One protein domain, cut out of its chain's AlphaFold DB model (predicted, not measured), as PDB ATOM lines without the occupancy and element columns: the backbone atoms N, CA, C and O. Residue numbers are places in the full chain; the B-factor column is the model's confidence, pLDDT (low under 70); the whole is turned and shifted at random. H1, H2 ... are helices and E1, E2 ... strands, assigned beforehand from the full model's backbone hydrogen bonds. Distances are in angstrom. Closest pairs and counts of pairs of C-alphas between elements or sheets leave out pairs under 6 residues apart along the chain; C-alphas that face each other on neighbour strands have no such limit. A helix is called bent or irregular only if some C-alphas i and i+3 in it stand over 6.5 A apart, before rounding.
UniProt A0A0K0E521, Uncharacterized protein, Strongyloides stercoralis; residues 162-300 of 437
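What this domain is: This is residues 162 to 300 of the 437 residues of an uncharacterized protein of Strongyloides stercoralis (UniProt A0A0K0E521). A strongly twisted five-stranded sheet, curled like part of a barrel, makes the core, with helices over both of its faces. H2 and H4 pack on one face, H3 packs on the other, and H5 is over E3 and E4. The 139 printed residues run H1 H2 E1 H3 E2 E3 E4 E5 H4 H5; the mixed sheet has the order E1 E2 E3 E4 E5, E1 and E2 parallel and the other neighbours antiparallel. The class is mixed, helices and strands; the whole is compact, with a radius of gyration of the C-alphas of 15.0 A and spans of 40 by 38 by 30 A.

Where its parts are: H1, residues 162 to 165, begins at C-alpha 162 (-25.709, 51.349, -31.103). H2, residues 168 to 181, is 20.2 A long and irregular: C-alphas 169 and 172 are 7.5 A apart. E1 is residues 189 to 193 and H3 residues 195 to 201. E2, residues 207 to 214, and E3, residues 228 to 235, are each 21.7 A long; E2 bends by 50 degrees at residue 210. E4, residues 241 to 250, is 28.8 A long and ends at C-alpha 250 (-12.562, 27.798, -40.473). E5 is residues 256 to 260. H4, residues 273 to 286, is 19.6 A long, and H5, residues 288 to 295, ends at C-alpha 295 (-30.471, 30.468, -54.177).

How they stand to each other: E1, H3 and E2 form a strand-helix-strand unit, two parallel neighbour strands with a helix between, its crossover right-handed; N 190 and O 210 are 2.9 A apart. E2 to E5 form a meander, each strand the antiparallel neighbour of the one before, with N 211 and O 231 at 2.9 A, N 244 and O 232 at 2.8 A, and N 257 and O 249 at 2.8 A. H2 is on the sheet at a height of 7.9 A, along E3 at 3 degrees on the local plane; the C-alphas of Ala 173 and Gln 229 are closest, 5.4 A. H4 is on the same face; its closest C-alphas to E5 are Leu 276 and Leu 258, 7.2 A. H4 and H5 only just touch, only at the corner by their link, with 3 pairs of C-alphas within 8 A, the closest Ile 283 and Ile 290, 7.3 A. Every O i to N i+4 pair is within hydrogen-bond range in H3, H4 and H5, and 8 of 10 in H2; H1 is too short for one.

The domain as a whole: The C-alphas of Ile 222 and Asp 286 are farthest apart, 44.3 A. The printed part has no cut. The links E2 to E3 and E5 to H4 are long. The mean pLDDT of the printed part is 77.2; residues 162 to 169, 216 to 226, 261 to 268 and 286 to 300 are under 70.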
ATOM      1  N   SER A 162     -26.812  52.197 -30.637       44.68
ATOM      2  CA  SER A 162     -25.709  51.349 -31.103       44.68
ATOM      3  C   SER A 162     -25.364  50.218 -30.118       44.68
ATOM      4  O   SER A 162     -24.974  49.137 -30.552       44.68
ATOM      5  N   SER A 163     -25.580  50.428 -28.813       49.54
ATOM      6  CA  SER A 163     -25.384  49.432 -27.754       49.54
ATOM      7  C   SER A 163     -26.241  48.176 -27.923       49.54
ATOM      8  O   SER A 163     -25.782  47.097 -27.559       49.54
ATOM      9  N   VAL A 164     -27.434  48.274 -28.521       52.26
ATOM     10  CA  VAL A 164     -28.347  47.137 -28.726       52.26
ATOM     11  C   VAL A 164     -27.735  46.110 -29.684       52.26
ATOM     12  O   VAL A 164     -27.895  44.903 -29.497       52.26
ATOM     13  N   TYR A 165     -26.967  46.568 -30.676       52.59
ATOM     14  CA  TYR A 165     -26.328  45.694 -31.662       52.59
ATOM     15  C   TYR A 165     -24.999  45.100 -31.184       52.59
ATOM     16  O   TYR A 165     -24.619  44.023 -31.647       52.59
ATOM     17  N   TYR A 166     -24.292  45.762 -30.264       55.99
ATOM     18  CA  TYR A 166     -23.005  45.299 -29.737       55.99
ATOM     19  C   TYR A 166     -23.197  44.302 -28.589       55.99
ATOM     20  O   TYR A 166     -22.973  44.613 -27.422       55.99
ATOM     21  N   ASN A 167     -23.568  43.071 -28.935       63.55
ATOM     22  CA  ASN A 167     -23.504  41.928 -28.028       63.55
ATOM     23  C   ASN A 167     -22.552  40.850 -28.578       63.55
ATOM     24  O   ASN A 167     -22.212  40.854 -29.764       63.55
ATOM     25  N   ASP A 168     -22.113  39.922 -27.720       63.03
ATOM     26  CA  ASP A 168     -21.194  38.843 -28.120       63.03
ATOM     27  C   ASP A 168     -21.758  37.976 -29.254       63.03
ATOM     28  O   ASP A 168     -20.997  37.503 -30.095       63.03
ATOM     29  N   GLY A 169     -23.084  37.813 -29.319       66.16
ATOM     30  CA  GLY A 169     -23.742  37.061 -30.388       66.16
ATOM     31  C   GLY A 169     -23.561  37.706 -31.764       66.16
ATOM     32  O   GLY A 169     -23.386  37.009 -32.757       66.16
ATOM     33  N   ASN A 170     -23.549  39.037 -31.833       76.57
ATOM     34  CA  ASN A 170     -23.424  39.810 -33.070       76.57
ATOM     35  C   ASN A 170     -21.975  40.143 -33.443       76.57
ATOM     36  O   ASN A 170     -21.734  40.799 -34.462       76.57
ATOM     37  N   ARG A 171     -20.999  39.729 -32.627       78.43
ATOM     38  CA  ARG A 171     -19.587  40.094 -32.787       78.43
ATOM     39  C   ARG A 171     -19.063  39.794 -34.190       78.43
ATOM     40  O   ARG A 171     -18.434  40.664 -34.793       78.43
ATOM     41  N   ASP A 172     -19.362  38.615 -34.724       79.96
ATOM     42  CA  ASP A 172     -18.876  38.185 -36.038       79.96
ATOM     43  C   ASP A 172     -19.463  39.030 -37.168       79.96
ATOM     44  O   ASP A 172     -18.730  39.497 -38.042       79.96
ATOM     45  N   ALA A 173     -20.767  39.317 -37.111       84.00
ATOM     46  CA  ALA A 173     -21.420  40.198 -38.071       84.00
ATOM     47  C   ALA A 173     -20.826  41.613 -38.016       84.00
ATOM     48  O   ALA A 173     -20.491  42.176 -39.055       84.00
ATOM     49  N   MET A 174     -20.598  42.163 -36.820       84.74
ATOM     50  CA  MET A 174     -20.012  43.499 -36.648       84.74
ATOM     51  C   MET A 174     -18.557  43.580 -37.129       84.74
ATOM     52  O   MET A 174     -18.156  44.578 -37.736       84.74
ATOM     53  N   ILE A 175     -17.755  42.538 -36.893       86.15
ATOM     54  CA  ILE A 175     -16.409  42.419 -37.472       86.15
ATOM     55  C   ILE A 175     -16.509  42.354 -39.001       86.15
ATOM     56  O   ILE A 175     -15.757  43.050 -39.686       86.15
ATOM     57  N   GLY A 176     -17.459  41.580 -39.529       87.91
ATOM     58  CA  GLY A 176     -17.759  41.492 -40.957       87.91
ATOM     59  C   GLY A 176     -18.079  42.853 -41.576       87.91
ATOM     60  O   GLY A 176     -17.438  43.235 -42.553       87.91
ATOM     61  N   ILE A 177     -18.973  43.637 -40.961       89.76
ATOM     62  CA  ILE A 177     -19.308  45.005 -41.397       89.76
ATOM     63  C   ILE A 177     -18.046  45.867 -41.478       89.76
ATOM     64  O   ILE A 177     -17.787  46.485 -42.509       89.76
ATOM     65  N   LYS A 178     -17.214  45.871 -40.427       90.12
ATOM     66  CA  LYS A 178     -15.963  46.648 -40.412       90.12
ATOM     67  C   LYS A 178     -14.998  46.205 -41.513       90.12
ATOM     68  O   LYS A 178     -14.343  47.052 -42.117       90.12
ATOM     69  N   LYS A 179     -14.896  44.898 -41.780       92.40
ATOM     70  CA  LYS A 179     -14.075  44.352 -42.873       92.40
ATOM     71  C   LYS A 179     -14.611  44.801 -44.242       92.40
ATOM     72  O   LYS A 179     -13.824  45.250 -45.066       92.40
ATOM     73  N   ILE A 180     -15.928  44.770 -44.462       92.52
ATOM     74  CA  ILE A 180     -16.567  45.231 -45.711       92.52
ATOM     75  C   ILE A 180     -16.372  46.738 -45.912       92.52
ATOM     76  O   ILE A 180     -15.993  47.167 -46.998       92.52
ATOM     77  N   GLN A 181     -16.567  47.548 -44.871       91.74
ATOM     78  CA  GLN A 181     -16.392  49.005 -44.937       91.74
ATOM     79  C   GLN A 181     -14.949  49.423 -45.256       91.74
ATOM     80  O   GLN A 181     -14.735  50.480 -45.839       91.74
ATOM     81  N   LYS A 182     -13.965  48.587 -44.906       92.19
ATOM     82  CA  LYS A 182     -12.549  48.772 -45.264       92.19
ATOM     83  C   LYS A 182     -12.161  48.125 -46.599       92.19
ATOM     84  O   LYS A 182     -11.029  48.289 -47.041       92.19
ATOM     85  N   SER A 183     -13.058  47.359 -47.216       92.53
ATOM     86  CA  SER A 183     -12.805  46.662 -48.479       92.53
ATOM     87  C   SER A 183     -12.950  47.597 -49.681       92.53
ATOM     88  O   SER A 183     -13.571  48.658 -49.584       92.53
ATOM     89  N   LYS A 184     -12.475  47.162 -50.859       93.76
ATOM     90  CA  LYS A 184     -12.710  47.883 -52.129       93.76
ATOM     91  C   LYS A 184     -14.189  47.913 -52.547       93.76
ATOM     92  O   LYS A 184     -14.545  48.603 -53.495       93.76
ATOM     93  N   TYR A 185     -15.035  47.155 -51.848       93.18
ATOM     94  CA  TYR A 185     -16.472  47.020 -52.082       93.18
ATOM     95  C   TYR A 185     -17.328  47.688 -51.010       93.18
ATOM     96  O   TYR A 185     -18.524  47.412 -50.912       93.18
ATOM     97  N   SER A 186     -16.743  48.588 -50.220       91.48
ATOM     98  CA  SER A 186     -17.463  49.375 -49.216       91.48
ATOM     99  C   SER A 186     -18.660  50.134 -49.804       91.48
ATOM    100  O   SER A 186     -19.700  50.223 -49.162       91.48
ATOM    101  N   ASN A 187     -18.564  50.585 -51.057       93.12
ATOM    102  CA  ASN A 187     -19.638  51.253 -51.797       93.12
ATOM    103  C   ASN A 187     -20.842  50.347 -52.131       93.12
ATOM    104  O   ASN A 187     -21.903  50.847 -52.505       93.12
ATOM    105  N   LEU A 188     -20.691  49.021 -52.042       94.67
ATOM    106  CA  LEU A 188     -21.788  48.067 -52.221       94.67
ATOM    107  C   LEU A 188     -22.542  47.801 -50.915       94.67
ATOM    108  O   LEU A 188     -23.616  47.201 -50.968       94.67
ATOM    109  N   PHE A 189     -22.008  48.231 -49.769       95.61
ATOM    110  CA  PHE A 189     -22.650  48.053 -48.474       95.61
ATOM    111  C   PHE A 189     -23.746  49.098 -48.247       95.61
ATOM    112  O   PHE A 189     -23.473  50.295 -48.245       95.61
ATOM    113  N   ILE A 190     -24.977  48.637 -48.026       93.50
ATOM    114  CA  ILE A 190     -26.172  49.486 -47.871       93.50
ATOM    115  C   ILE A 190     -26.682  49.574 -46.425       93.50
ATOM    116  O   ILE A 190     -27.708  50.190 -46.168       93.50
ATOM    117  N   GLY A 191     -25.955  48.999 -45.463       91.41
ATOM    118  CA  GLY A 191     -26.254  49.144 -44.036       91.41
ATOM    119  C   GLY A 191     -26.925  47.929 -43.397       91.41
ATOM    120  O   GLY A 191     -26.880  46.813 -43.922       91.41
ATOM    121  N   THR A 192     -27.502  48.157 -42.217       89.28
ATOM    122  CA  THR A 192     -28.246  47.154 -41.446       89.28
ATOM    123  C   THR A 192     -29.734  47.338 -41.711       89.28
ATOM    124  O   THR A 192     -30.295  48.348 -41.298       89.28
ATOM    125  N   LEU A 193     -30.350  46.394 -42.424       87.98
ATOM    126  CA  LEU A 193     -31.676  46.548 -43.033       87.98
ATOM    127  C   LEU A 193     -32.507  45.264 -42.918       87.98
ATOM    128  O   LEU A 193     -31.966  44.160 -42.757       87.98
ATOM    129  N   THR A 194     -33.825  45.389 -43.077       85.91
ATOM    130  CA  THR A 194     -34.677  44.228 -43.382       85.91
ATOM    131  C   THR A 194     -34.450  43.756 -44.831       85.91
ATOM    132  O   THR A 194     -33.884  44.494 -45.644       85.91
ATOM    133  N   PRO A 195     -34.849  42.521 -45.197       88.08
ATOM    134  CA  PRO A 195     -34.802  42.070 -46.589       88.08
ATOM    135  C   PRO A 195     -35.522  43.024 -47.548       88.08
ATOM    136  O   PRO A 195     -34.954  43.386 -48.568       88.08
ATOM    137  N   GLU A 196     -36.715  43.489 -47.188       89.55
ATOM    138  CA  GLU A 196     -37.563  44.339 -48.030       89.55
ATOM    139  C   GLU A 196     -36.925  45.719 -48.262       89.55
ATOM    140  O   GLU A 196     -36.906  46.234 -49.382       89.55
ATOM    141  N   GLU A 197     -36.331  46.305 -47.216       90.62
ATOM    142  CA  GLU A 197     -35.560  47.547 -47.328       90.62
ATOM    143  C   GLU A 197     -34.341  47.356 -48.249       90.62
ATOM    144  O   GLU A 197     -34.071  48.202 -49.104       90.62
ATOM    145  N   ALA A 198     -33.628  46.231 -48.136       92.66
ATOM    146  CA  ALA A 198     -32.478  45.922 -48.985       92.66
ATOM    147  C   ALA A 198     -32.862  45.712 -50.465       92.66
ATOM    148  O   ALA A 198     -32.148  46.171 -51.364       92.66
ATOM    149  N   GLU A 199     -33.997  45.060 -50.733       93.59
ATOM    150  CA  GLU A 199     -34.565  44.911 -52.079       93.59
ATOM    151  C   GLU A 199     -34.908  46.277 -52.693       93.59
ATOM    152  O   GLU A 199     -34.558  46.541 -53.844       93.59
ATOM    153  N   SER A 200     -35.511  47.184 -51.912       93.03
ATOM    154  CA  SER A 200     -35.877  48.533 -52.376       93.03
ATOM    155  C   SER A 200     -34.670  49.377 -52.811       93.03
ATOM    156  O   SER A 200     -34.774  50.179 -53.738       93.03
ATOM    157  N   GLN A 201     -33.506  49.154 -52.192       93.10
ATOM    158  CA  GLN A 201     -32.254  49.833 -52.535       93.10
ATOM    159  C   GLN A 201     -31.477  49.147 -53.673       93.10
ATOM    160  O   GLN A 201     -30.515  49.713 -54.198       93.10
ATOM    161  N   THR A 202     -31.880  47.942 -54.084       93.05
ATOM    162  CA  THR A 202     -31.227  47.169 -55.152       93.05
ATOM    163  C   THR A 202     -32.069  47.243 -56.422       93.05
ATOM    164  O   THR A 202     -32.767  46.307 -56.798       93.05
ATOM    165  N   THR A 203     -32.057  48.394 -57.088       89.68
ATOM    166  CA  THR A 203     -32.994  48.684 -58.185       89.68
ATOM    167  C   THR A 203     -32.580  48.077 -59.528       89.68
ATOM    168  O   THR A 203     -33.445  47.621 -60.282       89.68
ATOM    169  N   GLU A 204     -31.280  48.034 -59.818       89.04
ATOM    170  CA  GLU A 204     -30.728  47.610 -61.107       89.04
ATOM    171  C   GLU A 204     -30.719  46.083 -61.273       89.04
ATOM    172  O   GLU A 204     -30.340  45.333 -60.372       89.04
ATOM    173  N   GLN A 205     -31.116  45.608 -62.454       85.93
ATOM    174  CA  GLN A 205     -31.065  44.186 -62.790       85.93
ATOM    175  C   GLN A 205     -29.631  43.689 -62.936       85.93
ATOM    176  O   GLN A 205     -28.751  44.404 -63.405       85.93
ATOM    177  N   ASN A 206     -29.423  42.417 -62.607       81.91
ATOM    178  CA  ASN A 206     -28.125  41.752 -62.642       81.91
ATOM    179  C   ASN A 206     -27.053  42.440 -61.781       81.91
ATOM    180  O   ASN A 206     -25.862  42.346 -62.064       81.91
ATOM    181  N   THR A 207     -27.477  43.116 -60.715       87.88
ATOM    182  CA  THR A 207     -26.591  43.762 -59.744       87.88
ATOM    183  C   THR A 207     -26.859  43.237 -58.343       87.88
ATOM    184  O   THR A 207     -27.853  42.547 -58.088       87.88
ATOM    185  N   PHE A 208     -25.947  43.538 -57.424       93.40
ATOM    186  CA  PHE A 208     -26.077  43.141 -56.033       93.40
ATOM    187  C   PHE A 208     -25.609  44.237 -55.081       93.40
ATOM    188  O   PHE A 208     -24.780  45.085 -55.424       93.40
ATOM    189  N   ARG A 209     -26.120  44.170 -53.854       95.82
ATOM    190  CA  ARG A 209     -25.702  44.986 -52.713       95.82
ATOM    191  C   ARG A 209     -25.450  44.092 -51.504       95.82
ATOM    192  O   ARG A 209     -25.964  42.978 -51.417       95.82
ATOM    193  N   ILE A 210     -24.638  44.579 -50.577       96.05
ATOM    194  CA  ILE A 210     -24.277  43.880 -49.344       96.05
ATOM    195  C   ILE A 210     -25.013  44.556 -48.194       96.05
ATOM    196  O   ILE A 210     -24.958  45.775 -48.065       96.05
ATOM    197  N   TYR A 211     -25.673  43.791 -47.337       94.17
ATOM    198  CA  TYR A 211     -26.373  44.346 -46.184       94.17
ATOM    199  C   TYR A 211     -26.247  43.428 -44.973       94.17
ATOM    200  O   TYR A 211     -25.984  42.231 -45.094       94.17
ATOM    201  N   CYS A 212     -26.402  43.996 -43.783       91.52
ATOM    202  CA  CYS A 212     -26.519  43.223 -42.559       91.52
ATOM    203  C   CYS A 212     -28.003  43.019 -42.256       91.52
ATOM    204  O   CYS A 212     -28.723  43.979 -41.993       91.52
ATOM    205  N   ARG A 213     -28.468  41.773 -42.304       86.96
ATOM    206  CA  ARG A 213     -29.857  41.426 -42.016       86.96
ATOM    207  C   ARG A 213     -30.084  41.345 -40.513       86.96
ATOM    208  O   ARG A 213     -29.323  40.681 -39.810       86.96
ATOM    209  N   ILE A 214     -31.184  41.940 -40.067       78.44
ATOM    210  CA  ILE A 214     -31.782  41.711 -38.750       78.44
ATOM    211  C   ILE A 214     -32.619  40.423 -38.828       78.44
ATOM    212  O   ILE A 214     -33.637  40.361 -39.522       78.44
ATOM    213  N   LEU A 215     -32.149  39.359 -38.184       72.74
ATOM    214  CA  LEU A 215     -32.857  38.090 -38.042       72.74
ATOM    215  C   LEU A 215     -33.871  38.253 -36.906       72.74
ATOM    216  O   LEU A 215     -33.481  38.094 -35.761       72.74
ATOM    217  N   ASP A 216     -35.108  38.634 -37.254       59.49
ATOM    218  CA  ASP A 216     -36.315  38.764 -36.408       59.49
ATOM    219  C   ASP A 216     -36.050  39.042 -34.913       59.49
ATOM    220  O   ASP A 216     -35.585  38.172 -34.183       59.49
ATOM    221  N   GLU A 217     -36.442  40.220 -34.423       47.50
ATOM    222  CA  GLU A 217     -36.297  40.641 -33.019       47.50
ATOM    223  C   GLU A 217     -36.832  39.609 -32.003       47.50
ATOM    224  O   GLU A 217     -36.354  39.551 -30.869       47.50
ATOM    225  N   LYS A 218     -37.765  38.728 -32.402       45.63
ATOM    226  CA  LYS A 218     -38.242  37.604 -31.575       45.63
ATOM    227  C   LYS A 218     -37.179  36.541 -31.280       45.63
ATOM    228  O   LYS A 218     -37.355  35.751 -30.352       45.63
ATOM    229  N   CYS A 219     -36.062  36.521 -32.006       44.02
ATOM    230  CA  CYS A 219     -34.909  35.664 -31.727       44.02
ATOM    231  C   CYS A 219     -34.113  36.105 -30.485       44.02
ATOM    232  O   CYS A 219     -33.172  35.410 -30.111       44.02
ATOM    233  N   ASN A 220     -34.539  37.157 -29.768       38.45
ATOM    234  CA  ASN A 220     -34.055  37.557 -28.430       38.45
ATOM    235  C   ASN A 220     -34.231  36.492 -27.318       38.45
ATOM    236  O   ASN A 220     -34.121  36.788 -26.127       38.45
ATOM    237  N   THR A 221     -34.525  35.240 -27.663       39.26
ATOM    238  CA  THR A 221     -34.820  34.169 -26.709       39.26
ATOM    239  C   THR A 221     -33.553  33.637 -26.045       39.26
ATOM    240  O   THR A 221     -33.083  32.575 -26.423       39.26
ATOM    241  N   ILE A 222     -33.047  34.346 -25.022       45.16
ATOM    242  CA  ILE A 222     -32.146  33.915 -23.913       45.16
ATOM    243  C   ILE A 222     -30.782  33.309 -24.315       45.16
ATOM    244  O   ILE A 222     -29.820  33.334 -23.547       45.16
ATOM    245  N   ASN A 223     -30.641  32.814 -25.530       42.54
ATOM    246  CA  ASN A 223     -29.479  32.145 -26.045       42.54
ATOM    247  C   ASN A 223     -28.686  33.152 -26.857       42.54
ATOM    248  O   ASN A 223     -29.224  33.890 -27.674       42.54
ATOM    249  N   LYS A 224     -27.381  33.159 -26.607       49.21
ATOM    250  CA  LYS A 224     -26.350  34.055 -27.143       49.21
ATOM    251  C   LYS A 224     -26.178  34.005 -28.674       49.21
ATOM    252  O   LYS A 224     -25.106  34.329 -29.173       49.21
ATOM    253  N   SER A 225     -27.173  33.545 -29.427       53.66
ATOM    254  CA  SER A 225     -27.164  33.563 -30.882       53.66
ATOM    255  C   SER A 225     -27.274  35.000 -31.372       53.66
ATOM    256  O   SER A 225     -28.225  35.703 -31.034       53.66
ATOM    257  N   GLY A 226     -26.296  35.434 -32.167       57.93
ATOM    258  CA  GLY A 226     -26.396  36.684 -32.906       57.93
ATOM    259  C   GLY A 226     -27.660  36.729 -33.746       57.93
ATOM    260  O   GLY A 226     -28.055  35.739 -34.357       57.93
ATOM    261  N   TRP A 227     -28.281  37.896 -33.769       72.91
ATOM    262  CA  TRP A 227     -29.453  38.210 -34.579       72.91
ATOM    263  C   TRP A 227     -29.078  39.105 -35.767       72.91
ATOM    264  O   TRP A 227     -29.939  39.546 -36.522       72.91
ATOM    265  N   LEU A 228     -27.782  39.357 -35.964       81.66
ATOM    266  CA  LEU A 228     -27.228  40.005 -37.142       81.66
ATOM    267  C   LEU A 228     -26.470  38.996 -38.003       81.66
ATOM    268  O   LEU A 228     -25.660  38.220 -37.499       81.66
ATOM    269  N   GLN A 229     -26.686  39.045 -39.316       86.42
ATOM    270  CA  GLN A 229     -25.938  38.236 -40.278       86.42
ATOM    271  C   GLN A 229     -25.711  39.007 -41.580       86.42
ATOM    272  O   GLN A 229     -26.589  39.726 -42.051       86.42
ATOM    273  N   ILE A 230     -24.532  38.847 -42.184       90.50
ATOM    274  CA  ILE A 230     -24.215  39.465 -43.474       90.50
ATOM    275  C   ILE A 230     -24.910  38.705 -44.602       90.50
ATOM    276  O   ILE A 230     -24.805  37.483 -44.710       90.50
ATOM    277  N   TYR A 231     -25.570  39.453 -45.475       92.33
ATOM    278  CA  TYR A 231     -26.222  38.952 -46.670       92.33
ATOM    279  C   TYR A 231     -25.816  39.762 -47.894       92.33
ATOM    280  O   TYR A 231     -25.440  40.934 -47.818       92.33
ATOM    281  N   ILE A 232     -25.953  39.124 -49.047       92.72
ATOM    282  CA  ILE A 232     -25.920  39.777 -50.344       92.72
ATOM    283  C   ILE A 232     -27.306  39.662 -50.951       92.72
ATOM    284  O   ILE A 232     -27.829  38.559 -51.087       92.72
ATOM    285  N   VAL A 233     -27.894  40.798 -51.309       93.01
ATOM    286  CA  VAL A 233     -29.119  40.845 -52.104       93.01
ATOM    287  C   VAL A 233     -28.720  40.995 -53.567       93.01
ATOM    288  O   VAL A 233     -28.016  41.932 -53.934       93.01
ATOM    289  N   TYR A 234     -29.123  40.038 -54.395       90.46
ATOM    290  CA  TYR A 234     -28.903  40.032 -55.838       90.46
ATOM    291  C   TYR A 234     -30.252  40.116 -56.547       90.46
ATOM    292  O   TYR A 234     -31.134  39.293 -56.293       90.46
ATOM    293  N   LYS A 235     -30.405  41.092 -57.444       88.29
ATOM    294  CA  LYS A 235     -31.573  41.196 -58.319       88.29
ATOM    295  C   LYS A 235     -31.251  40.541 -59.649       88.29
ATOM    296  O   LYS A 235     -30.390  41.014 -60.390       88.29
ATOM    297  N   ASN A 236     -31.931  39.446 -59.959       80.69
ATOM    298  CA  ASN A 236     -31.655  38.698 -61.178       80.69
ATOM    299  C   ASN A 236     -32.252  39.378 -62.433       80.69
ATOM    300  O   ASN A 236     -32.943  40.398 -62.362       80.69
ATOM    301  N   LEU A 237     -32.007  38.781 -63.602       73.37
ATOM    302  CA  LEU A 237     -32.542  39.249 -64.889       73.37
ATOM    303  C   LEU A 237     -34.076  39.134 -65.009       73.37
ATOM    304  O   LEU A 237     -34.663  39.738 -65.900       73.37
ATOM    305  N   THR A 238     -34.735  38.377 -64.126       71.74
ATOM    306  CA  THR A 238     -36.198  38.222 -64.089       71.74
ATOM    307  C   THR A 238     -36.861  39.105 -63.027       71.74
ATOM    308  O   THR A 238     -38.027  38.886 -62.718       71.74
ATOM    309  N   ASN A 239     -36.147  40.099 -62.478       77.86
ATOM    310  CA  ASN A 239     -36.594  40.985 -61.389       77.86
ATOM    311  C   ASN A 239     -36.893  40.294 -60.049       77.86
ATOM    312  O   ASN A 239     -37.500  40.908 -59.174       77.86
ATOM    313  N   ASN A 240     -36.436  39.060 -59.857       82.98
ATOM    314  CA  ASN A 240     -36.550  38.363 -58.585       82.98
ATOM    315  C   ASN A 240     -35.313  38.621 -57.724       82.98
ATOM    316  O   ASN A 240     -34.180  38.648 -58.219       82.98
ATOM    317  N   TYR A 241     -35.544  38.788 -56.424       85.85
ATOM    318  CA  TYR A 241     -34.491  38.996 -55.442       85.85
ATOM    319  C   TYR A 241     -34.038  37.681 -54.826       85.85
ATOM    320  O   TYR A 241     -34.829  36.789 -54.509       85.85
ATOM    321  N   ILE A 242     -32.726  37.580 -54.666       85.47
ATOM    322  CA  ILE A 242     -32.041  36.432 -54.104       85.47
ATOM    323  C   ILE A 242     -31.178  36.931 -52.950       85.47
ATOM    324  O   ILE A 242     -30.277  37.743 -53.150       85.47
ATOM    325  N   HIS A 243     -31.435  36.414 -51.750       86.50
ATOM    326  CA  HIS A 243     -30.689  36.760 -50.544       86.50
ATOM    327  C   HIS A 243     -29.708  35.640 -50.202       86.50
ATOM    328  O   HIS A 243     -30.100  34.550 -49.789       86.50
ATOM    329  N   ILE A 244     -28.421  35.921 -50.371       86.60
ATOM    330  CA  ILE A 244     -27.325  34.971 -50.205       86.60
ATOM    331  C   ILE A 244     -26.651  35.242 -48.856       86.60
ATOM    332  O   ILE A 244     -26.033  36.299 -48.705       86.60
ATOM    333  N   PRO A 245     -26.737  34.334 -47.871       85.35
ATOM    334  CA  PRO A 245     -26.069  34.537 -46.592       85.35
ATOM    335  C   PRO A 245     -24.561  34.343 -46.752       85.35
ATOM    336  O   PRO A 245     -24.121  33.389 -47.398       85.35
ATOM    337  N   VAL A 246     -23.768  35.205 -46.124       86.21
ATOM    338  CA  VAL A 246     -22.315  35.046 -45.999       86.21
ATOM    339  C   VAL A 246     -22.009  34.585 -44.580       86.21
ATOM    340  O   VAL A 246     -22.532  35.143 -43.615       86.21
ATOM    341  N   VAL A 247     -21.177  33.557 -44.450       82.53
ATOM    342  CA  VAL A 247     -20.812  32.977 -43.155       82.53
ATOM    343  C   VAL A 247     -19.303  32.876 -43.010       82.53
ATOM    344  O   VAL A 247     -18.594  32.557 -43.969       82.53
ATOM    345  N   SER A 248     -18.832  33.135 -41.793       79.49
ATOM    346  CA  SER A 248     -17.458  32.849 -41.400       79.49
ATOM    347  C   SER A 248     -17.273  31.343 -41.259       79.49
ATOM    348  O   SER A 248     -18.127  30.649 -40.707       79.49
ATOM    349  N   VAL A 249     -16.157  30.838 -41.768       78.82
ATOM    350  CA  VAL A 249     -15.786  29.422 -41.700       78.82
ATOM    351  C   VAL A 249     -14.310  29.289 -41.364       78.82
ATOM    352  O   VAL A 249     -13.512  30.172 -41.670       78.82
ATOM    353  N   ILE A 250     -13.947  28.169 -40.749       75.22
ATOM    354  CA  ILE A 250     -12.562  27.798 -40.473       75.22
ATOM    355  C   ILE A 250     -12.256  26.576 -41.337       75.22
ATOM    356  O   ILE A 250     -13.011  25.604 -41.309       75.22
ATOM    357  N   ASN A 251     -11.201  26.644 -42.149       75.13
ATOM    358  CA  ASN A 251     -10.798  25.518 -42.996       75.13
ATOM    359  C   ASN A 251     -10.081  24.416 -42.185       75.13
ATOM    360  O   ASN A 251      -9.806  24.584 -40.998       75.13
ATOM    361  N   GLU A 252      -9.738  23.293 -42.826       73.80
ATOM    362  CA  GLU A 252      -9.035  22.174 -42.167       73.80
ATOM    363  C   GLU A 252      -7.685  22.584 -41.547       73.80
ATOM    364  O   GLU A 252      -7.245  21.989 -40.566       73.80
ATOM    365  N   ALA A 253      -7.051  23.638 -42.072       79.13
ATOM    366  CA  ALA A 253      -5.805  24.198 -41.552       79.13
ATOM    367  C   ALA A 253      -6.005  25.172 -40.369       79.13
ATOM    368  O   ALA A 253      -5.034  25.754 -39.887       79.13
ATOM    369  N   GLY A 254      -7.240  25.382 -39.901       79.65
ATOM    370  CA  GLY A 254      -7.539  26.293 -38.793       79.65
ATOM    371  C   GLY A 254      -7.570  27.776 -39.181       79.65
ATOM    372  O   GLY A 254      -7.617  28.634 -38.303       79.65
ATOM    373  N   VAL A 255      -7.550  28.100 -40.477       81.67
ATOM    374  CA  VAL A 255      -7.557  29.482 -40.971       81.67
ATOM    375  C   VAL A 255      -8.996  29.961 -41.149       81.67
ATOM    376  O   VAL A 255      -9.793  29.336 -41.852       81.67
ATOM    377  N   GLU A 256      -9.321  31.090 -40.521       83.95
ATOM    378  CA  GLU A 256     -10.612  31.766 -40.666       83.95
ATOM    379  C   GLU A 256     -10.752  32.368 -42.070       83.95
ATOM    380  O   GLU A 256      -9.806  32.919 -42.628       83.95
ATOM    381  N   GLY A 257     -11.941  32.283 -42.649       86.29
ATOM    382  CA  GLY A 257     -12.303  32.938 -43.898       86.29
ATOM    383  C   GLY A 257     -13.811  32.949 -44.077       86.29
ATOM    384  O   GLY A 257     -14.567  32.881 -43.109       86.29
ATOM    385  N   LEU A 258     -14.254  33.058 -45.321       86.62
ATOM    386  CA  LEU A 258     -15.648  33.290 -45.669       86.62
ATOM    387  C   LEU A 258     -16.129  32.282 -46.704       86.62
ATOM    388  O   LEU A 258     -15.373  31.806 -47.552       86.62
ATOM    389  N   THR A 259     -17.424  32.008 -46.675       83.16
ATOM    390  CA  THR A 259     -18.121  31.315 -47.755       83.16
ATOM    391  C   THR A 259     -19.565  31.795 -47.836       83.16
ATOM    392  O   THR A 259     -20.073  32.457 -46.927       83.16
ATOM    393  N   PHE A 260     -20.250  31.461 -48.922       79.35
ATOM    394  CA  PHE A 260     -21.693  31.635 -48.967       79.35
ATOM    395  C   PHE A 260     -22.358  30.433 -48.297       79.35
ATOM    396  O   PHE A 260     -22.025  29.276 -48.566       79.35
ATOM    397  N   TYR A 261     -23.340  30.687 -47.441       66.01
ATOM    398  CA  TYR A 261     -24.164  29.636 -46.860       66.01
ATOM    399  C   TYR A 261     -24.813  28.811 -47.980       66.01
ATOM    400  O   TYR A 261     -25.136  29.349 -49.041       66.01
ATOM    401  N   ASN A 262     -24.998  27.506 -47.766       56.69
ATOM    402  CA  ASN A 262     -25.449  26.544 -48.783       56.69
ATOM    403  C   ASN A 262     -24.403  26.131 -49.856       56.69
ATOM    404  O   ASN A 262     -24.758  25.451 -50.819       56.69
ATOM    405  N   PHE A 263     -23.113  26.475 -49.692       52.87
ATOM    406  CA  PHE A 263     -21.998  25.877 -50.460       52.87
ATOM    407  C   PHE A 263     -21.349  24.645 -49.800       52.87
ATOM    408  O   PHE A 263     -20.450  24.054 -50.399       52.87
ATOM    409  N   ASN A 264     -21.816  24.214 -48.623       39.40
ATOM    410  CA  ASN A 264     -21.385  22.959 -47.992       39.40
ATOM    411  C   ASN A 264     -21.801  21.790 -48.903       39.40
ATOM    412  O   ASN A 264     -22.971  21.432 -48.960       39.40
ATOM    413  N   ASN A 265     -20.914  21.248 -49.735       45.46
ATOM    414  CA  ASN A 265     -20.038  20.187 -49.260       45.46
ATOM    415  C   ASN A 265     -18.668  20.088 -49.962       45.46
ATOM    416  O   ASN A 265     -17.954  19.106 -49.789       45.46
ATOM    417  N   SER A 266     -18.291  21.089 -50.759       46.34
ATOM    418  CA  SER A 266     -16.973  21.150 -51.403       46.34
ATOM    419  C   SER A 266     -16.683  22.581 -51.870       46.34
ATOM    420  O   SER A 266     -16.999  22.968 -52.996       46.34
ATOM    421  N   GLU A 267     -16.158  23.358 -50.923       53.47
ATOM    422  CA  GLU A 267     -15.121  24.381 -51.088       53.47
ATOM    423  C   GLU A 267     -15.294  25.426 -52.200       53.47
ATOM    424  O   GLU A 267     -14.770  25.313 -53.307       53.47
ATOM    425  N   LYS A 268     -15.861  26.574 -51.818       65.85
ATOM    426  CA  LYS A 268     -15.113  27.815 -52.038       65.85
ATOM    427  C   LYS A 268     -14.976  28.567 -50.724       65.85
ATOM    428  O   LYS A 268     -15.935  29.148 -50.214       65.85
ATOM    429  N   TYR A 269     -13.776  28.455 -50.175       80.73
ATOM    430  CA  TYR A 269     -13.269  29.268 -49.087       80.73
ATOM    431  C   TYR A 269     -12.640  30.520 -49.699       80.73
ATOM    432  O   TYR A 269     -11.867  30.420 -50.652       80.73
ATOM    433  N   PHE A 270     -12.977  31.679 -49.152       87.58
ATOM    434  CA  PHE A 270     -12.390  32.962 -49.521       87.58
ATOM    435  C   PHE A 270     -11.684  33.532 -48.304       87.58
ATOM    436  O   PHE A 270     -12.238  33.505 -47.204       87.58
ATOM    437  N   LYS A 271     -10.473  34.057 -48.480       87.91
ATOM    438  CA  LYS A 271      -9.707  34.614 -47.357       87.91
ATOM    439  C   LYS A 271     -10.378  35.860 -46.788       87.91
ATOM    440  O   LYS A 271     -10.348  36.096 -45.582       87.91
ATOM    441  N   ASP A 272     -10.987  36.659 -47.658       89.99
ATOM    442  CA  ASP A 272     -11.618  37.917 -47.295       89.99
ATOM    443  C   ASP A 272     -12.849  38.235 -48.161       89.99
ATOM    444  O   ASP A 272     -13.251  37.483 -49.055       89.99
ATOM    445  N   TYR A 273     -13.484  39.372 -47.865       90.76
ATOM    446  CA  TYR A 273     -14.632  39.851 -48.631       90.76
ATOM    447  C   TYR A 273     -14.251  40.299 -50.045       90.76
ATOM    448  O   TYR A 273     -15.118  40.310 -50.911       90.76
ATOM    449  N   ASN A 274     -12.996  40.669 -50.310       92.56
ATOM    450  CA  ASN A 274     -12.594  41.062 -51.657       92.56
ATOM    451  C   ASN A 274     -12.648  39.847 -52.583       92.56
ATOM    452  O   ASN A 274     -13.345  39.904 -53.590       92.56
ATOM    453  N   GLU A 275     -12.005  38.743 -52.199       91.74
ATOM    454  CA  GLU A 275     -12.003  37.491 -52.960       91.74
ATOM    455  C   GLU A 275     -13.422  36.927 -53.127       91.74
ATOM    456  O   GLU A 275     -13.809  36.509 -54.220       91.74
ATOM    457  N   LEU A 276     -14.228  36.958 -52.059       91.12
ATOM    458  CA  LEU A 276     -15.612  36.479 -52.087       91.12
ATOM    459  C   LEU A 276     -16.476  37.278 -53.075       91.12
ATOM    460  O   LEU A 276     -17.245  36.699 -53.844       91.12
ATOM    461  N   ILE A 277     -16.353  38.607 -53.067       91.70
ATOM    462  CA  ILE A 277     -17.149  39.491 -53.923       91.70
ATOM    463  C   ILE A 277     -16.611  39.527 -55.360       91.70
ATOM    464  O   ILE A 277     -17.408  39.608 -56.294       91.70
ATOM    465  N   ASP A 278     -15.296  39.404 -55.559       89.88
ATOM    466  CA  ASP A 278     -14.685  39.213 -56.881       89.88
ATOM    467  C   ASP A 278     -15.261  37.968 -57.556       89.88
ATOM    468  O   ASP A 278     -15.746  38.032 -58.687       89.88
ATOM    469  N   PHE A 279     -15.309  36.853 -56.824       86.30
ATOM    470  CA  PHE A 279     -15.903  35.627 -57.333       86.30
ATOM    471  C   PHE A 279     -17.410  35.759 -57.583       86.30
ATOM    472  O   PHE A 279     -17.919  35.235 -58.574       86.30
ATOM    473  N   LEU A 280     -18.150  36.469 -56.724       87.20
ATOM    474  CA  LEU A 280     -19.568  36.710 -56.981       87.20
ATOM    475  C   LEU A 280     -19.779  37.505 -58.274       87.20
ATOM    476  O   LEU A 280     -20.661  37.158 -59.056       87.20
ATOM    477  N   LYS A 281     -18.975  38.546 -58.513       86.29
ATOM    478  CA  LYS A 281     -19.024  39.328 -59.755       86.29
ATOM    479  C   LYS A 281     -18.736  38.468 -60.976       86.29
ATOM    480  O   LYS A 281     -19.471  38.572 -61.951       86.29
ATOM    481  N   GLU A 282     -17.725  37.604 -60.902       80.14
ATOM    482  CA  GLU A 282     -17.434  36.619 -61.949       80.14
ATOM    483  C   GLU A 282     -18.670  35.749 -62.226       80.14
ATOM    484  O   GLU A 282     -19.121  35.659 -63.366       80.14
ATOM    485  N   ILE A 283     -19.309  35.188 -61.187       76.74
ATOM    486  CA  ILE A 283     -20.535  34.396 -61.370       76.74
ATOM    487  C   ILE A 283     -21.668  35.232 -61.973       76.74
ATOM    488  O   ILE A 283     -22.378  34.732 -62.834       76.74
ATOM    489  N   ILE A 284     -21.904  36.460 -61.519       77.88
ATOM    490  CA  ILE A 284     -23.036  37.276 -61.993       77.88
ATOM    491  C   ILE A 284     -22.857  37.685 -63.454       77.88
ATOM    492  O   ILE A 284     -23.822  37.664 -64.221       77.88
ATOM    493  N   ASN A 285     -21.635  38.051 -63.833       71.96
ATOM    494  CA  ASN A 285     -21.325  38.478 -65.190       71.96
ATOM    495  C   ASN A 285     -21.339  37.295 -66.157       71.96
ATOM    496  O   ASN A 285     -21.934  37.382 -67.229       71.96
ATOM    497  N   ASP A 286     -20.742  36.177 -65.752       61.53
ATOM    498  CA  ASP A 286     -20.541  35.055 -66.659       61.53
ATOM    499  C   ASP A 286     -21.696  34.041 -66.589       61.53
ATOM    500  O   ASP A 286     -22.004  33.370 -67.574       61.53
ATOM    501  N   ARG A 287     -22.299  33.845 -65.406       64.81
ATOM    502  CA  ARG A 287     -23.107  32.652 -65.058       64.81
ATOM    503  C   ARG A 287     -24.233  32.925 -64.033       64.81
ATOM    504  O   ARG A 287     -24.351  32.182 -63.048       64.81
ATOM    505  N   PRO A 288     -25.122  33.917 -64.238       65.59
ATOM    506  CA  PRO A 288     -26.152  34.278 -63.254       65.59
ATOM    507  C   PRO A 288     -27.134  33.128 -62.953       65.59
ATOM    508  O   PRO A 288     -27.701  33.050 -61.860       65.59
ATOM    509  N   SER A 289     -27.283  32.177 -63.883       61.73
ATOM    510  CA  SER A 289     -28.076  30.955 -63.701       61.73
ATOM    511  C   SER A 289     -27.615  30.105 -62.515       61.73
ATOM    512  O   SER A 289     -28.448  29.443 -61.905       61.73
ATOM    513  N   ILE A 290     -26.327  30.140 -62.148       64.65
ATOM    514  CA  ILE A 290     -25.797  29.407 -60.990       64.65
ATOM    515  C   ILE A 290     -26.386  29.963 -59.694       64.65
ATOM    516  O   ILE A 290     -26.760  29.190 -58.812       64.65
ATOM    517  N   LEU A 291     -26.485  31.291 -59.564       69.32
ATOM    518  CA  LEU A 291     -27.086  31.915 -58.383       69.32
ATOM    519  C   LEU A 291     -28.571  31.603 -58.306       69.32
ATOM    520  O   LEU A 291     -29.063  31.215 -57.254       69.32
ATOM    521  N   VAL A 292     -29.257  31.706 -59.441       67.09
ATOM    522  CA  VAL A 292     -30.670  31.358 -59.569       67.09
ATOM    523  C   VAL A 292     -30.927  29.899 -59.181       67.09
ATOM    524  O   VAL A 292     -31.811  29.615 -58.384       67.09
ATOM    525  N   ALA A 293     -30.116  28.970 -59.676       63.46
ATOM    526  CA  ALA A 293     -30.275  27.558 -59.375       63.46
ATOM    527  C   ALA A 293     -30.012  27.262 -57.886       63.46
ATOM    528  O   ALA A 293     -30.768  26.521 -57.268       63.46
ATOM    529  N   LYS A 294     -28.975  27.873 -57.297       68.45
ATOM    530  CA  LYS A 294     -28.566  27.626 -55.902       68.45
ATOM    531  C   LYS A 294     -29.431  28.326 -54.854       68.45
ATOM    532  O   LYS A 294     -29.656  27.765 -53.782       68.45
ATOM    533  N   TYR A 295     -29.860  29.550 -55.142       69.73
ATOM    534  CA  TYR A 295     -30.471  30.468 -54.177       69.73
ATOM    535  C   TYR A 295     -31.811  31.044 -54.629       69.73
ATOM    536  O   TYR A 295     -32.533  31.606 -53.809       69.73
ATOM    537  N   GLY A 296     -32.137  30.934 -55.916       64.24
ATOM    538  CA  GLY A 296     -33.440  31.318 -56.437       64.24
ATOM    539  C   GLY A 296     -34.533  30.337 -56.025       64.24
ATOM    540  O   GLY A 296     -34.289  29.295 -55.404       64.24
ATOM    541  N   LYS A 297     -35.765  30.689 -56.379       64.46
ATOM    542  CA  LYS A 297     -36.957  29.875 -56.141       64.46
ATOM    543  C   LYS A 297     -37.045  28.770 -57.194       64.46
ATOM    544  O   LYS A 297     -36.493  28.882 -58.281       64.46
ATOM    545  N   VAL A 298     -37.839  27.739 -56.914       58.06
ATOM    546  CA  VAL A 298     -38.168  26.653 -57.860       58.06
ATOM    547  C   VAL A 298     -38.667  27.176 -59.223       58.06
ATOM    548  O   VAL A 298     -38.437  26.571 -60.269       58.06
ATOM    549  N   GLN A 299     -39.346  28.325 -59.216       54.82
ATOM    550  CA  GLN A 299     -39.874  28.986 -60.413       54.82
ATOM    551  C   GLN A 299     -38.783  29.651 -61.262       54.82
ATOM    552  O   GLN A 299     -38.966  29.816 -62.470       54.82
ATOM    553  N   ASP A 300     -37.645  29.991 -60.657       55.49
ATOM    554  CA  ASP A 300     -36.498  30.576 -61.335       55.49
ATOM    555  C   ASP A 300     -35.720  29.450 -62.032       55.49
ATOM    556  O   ASP A 300     -34.695  28.941 -61.578       55.49
TER     557      ASP A 300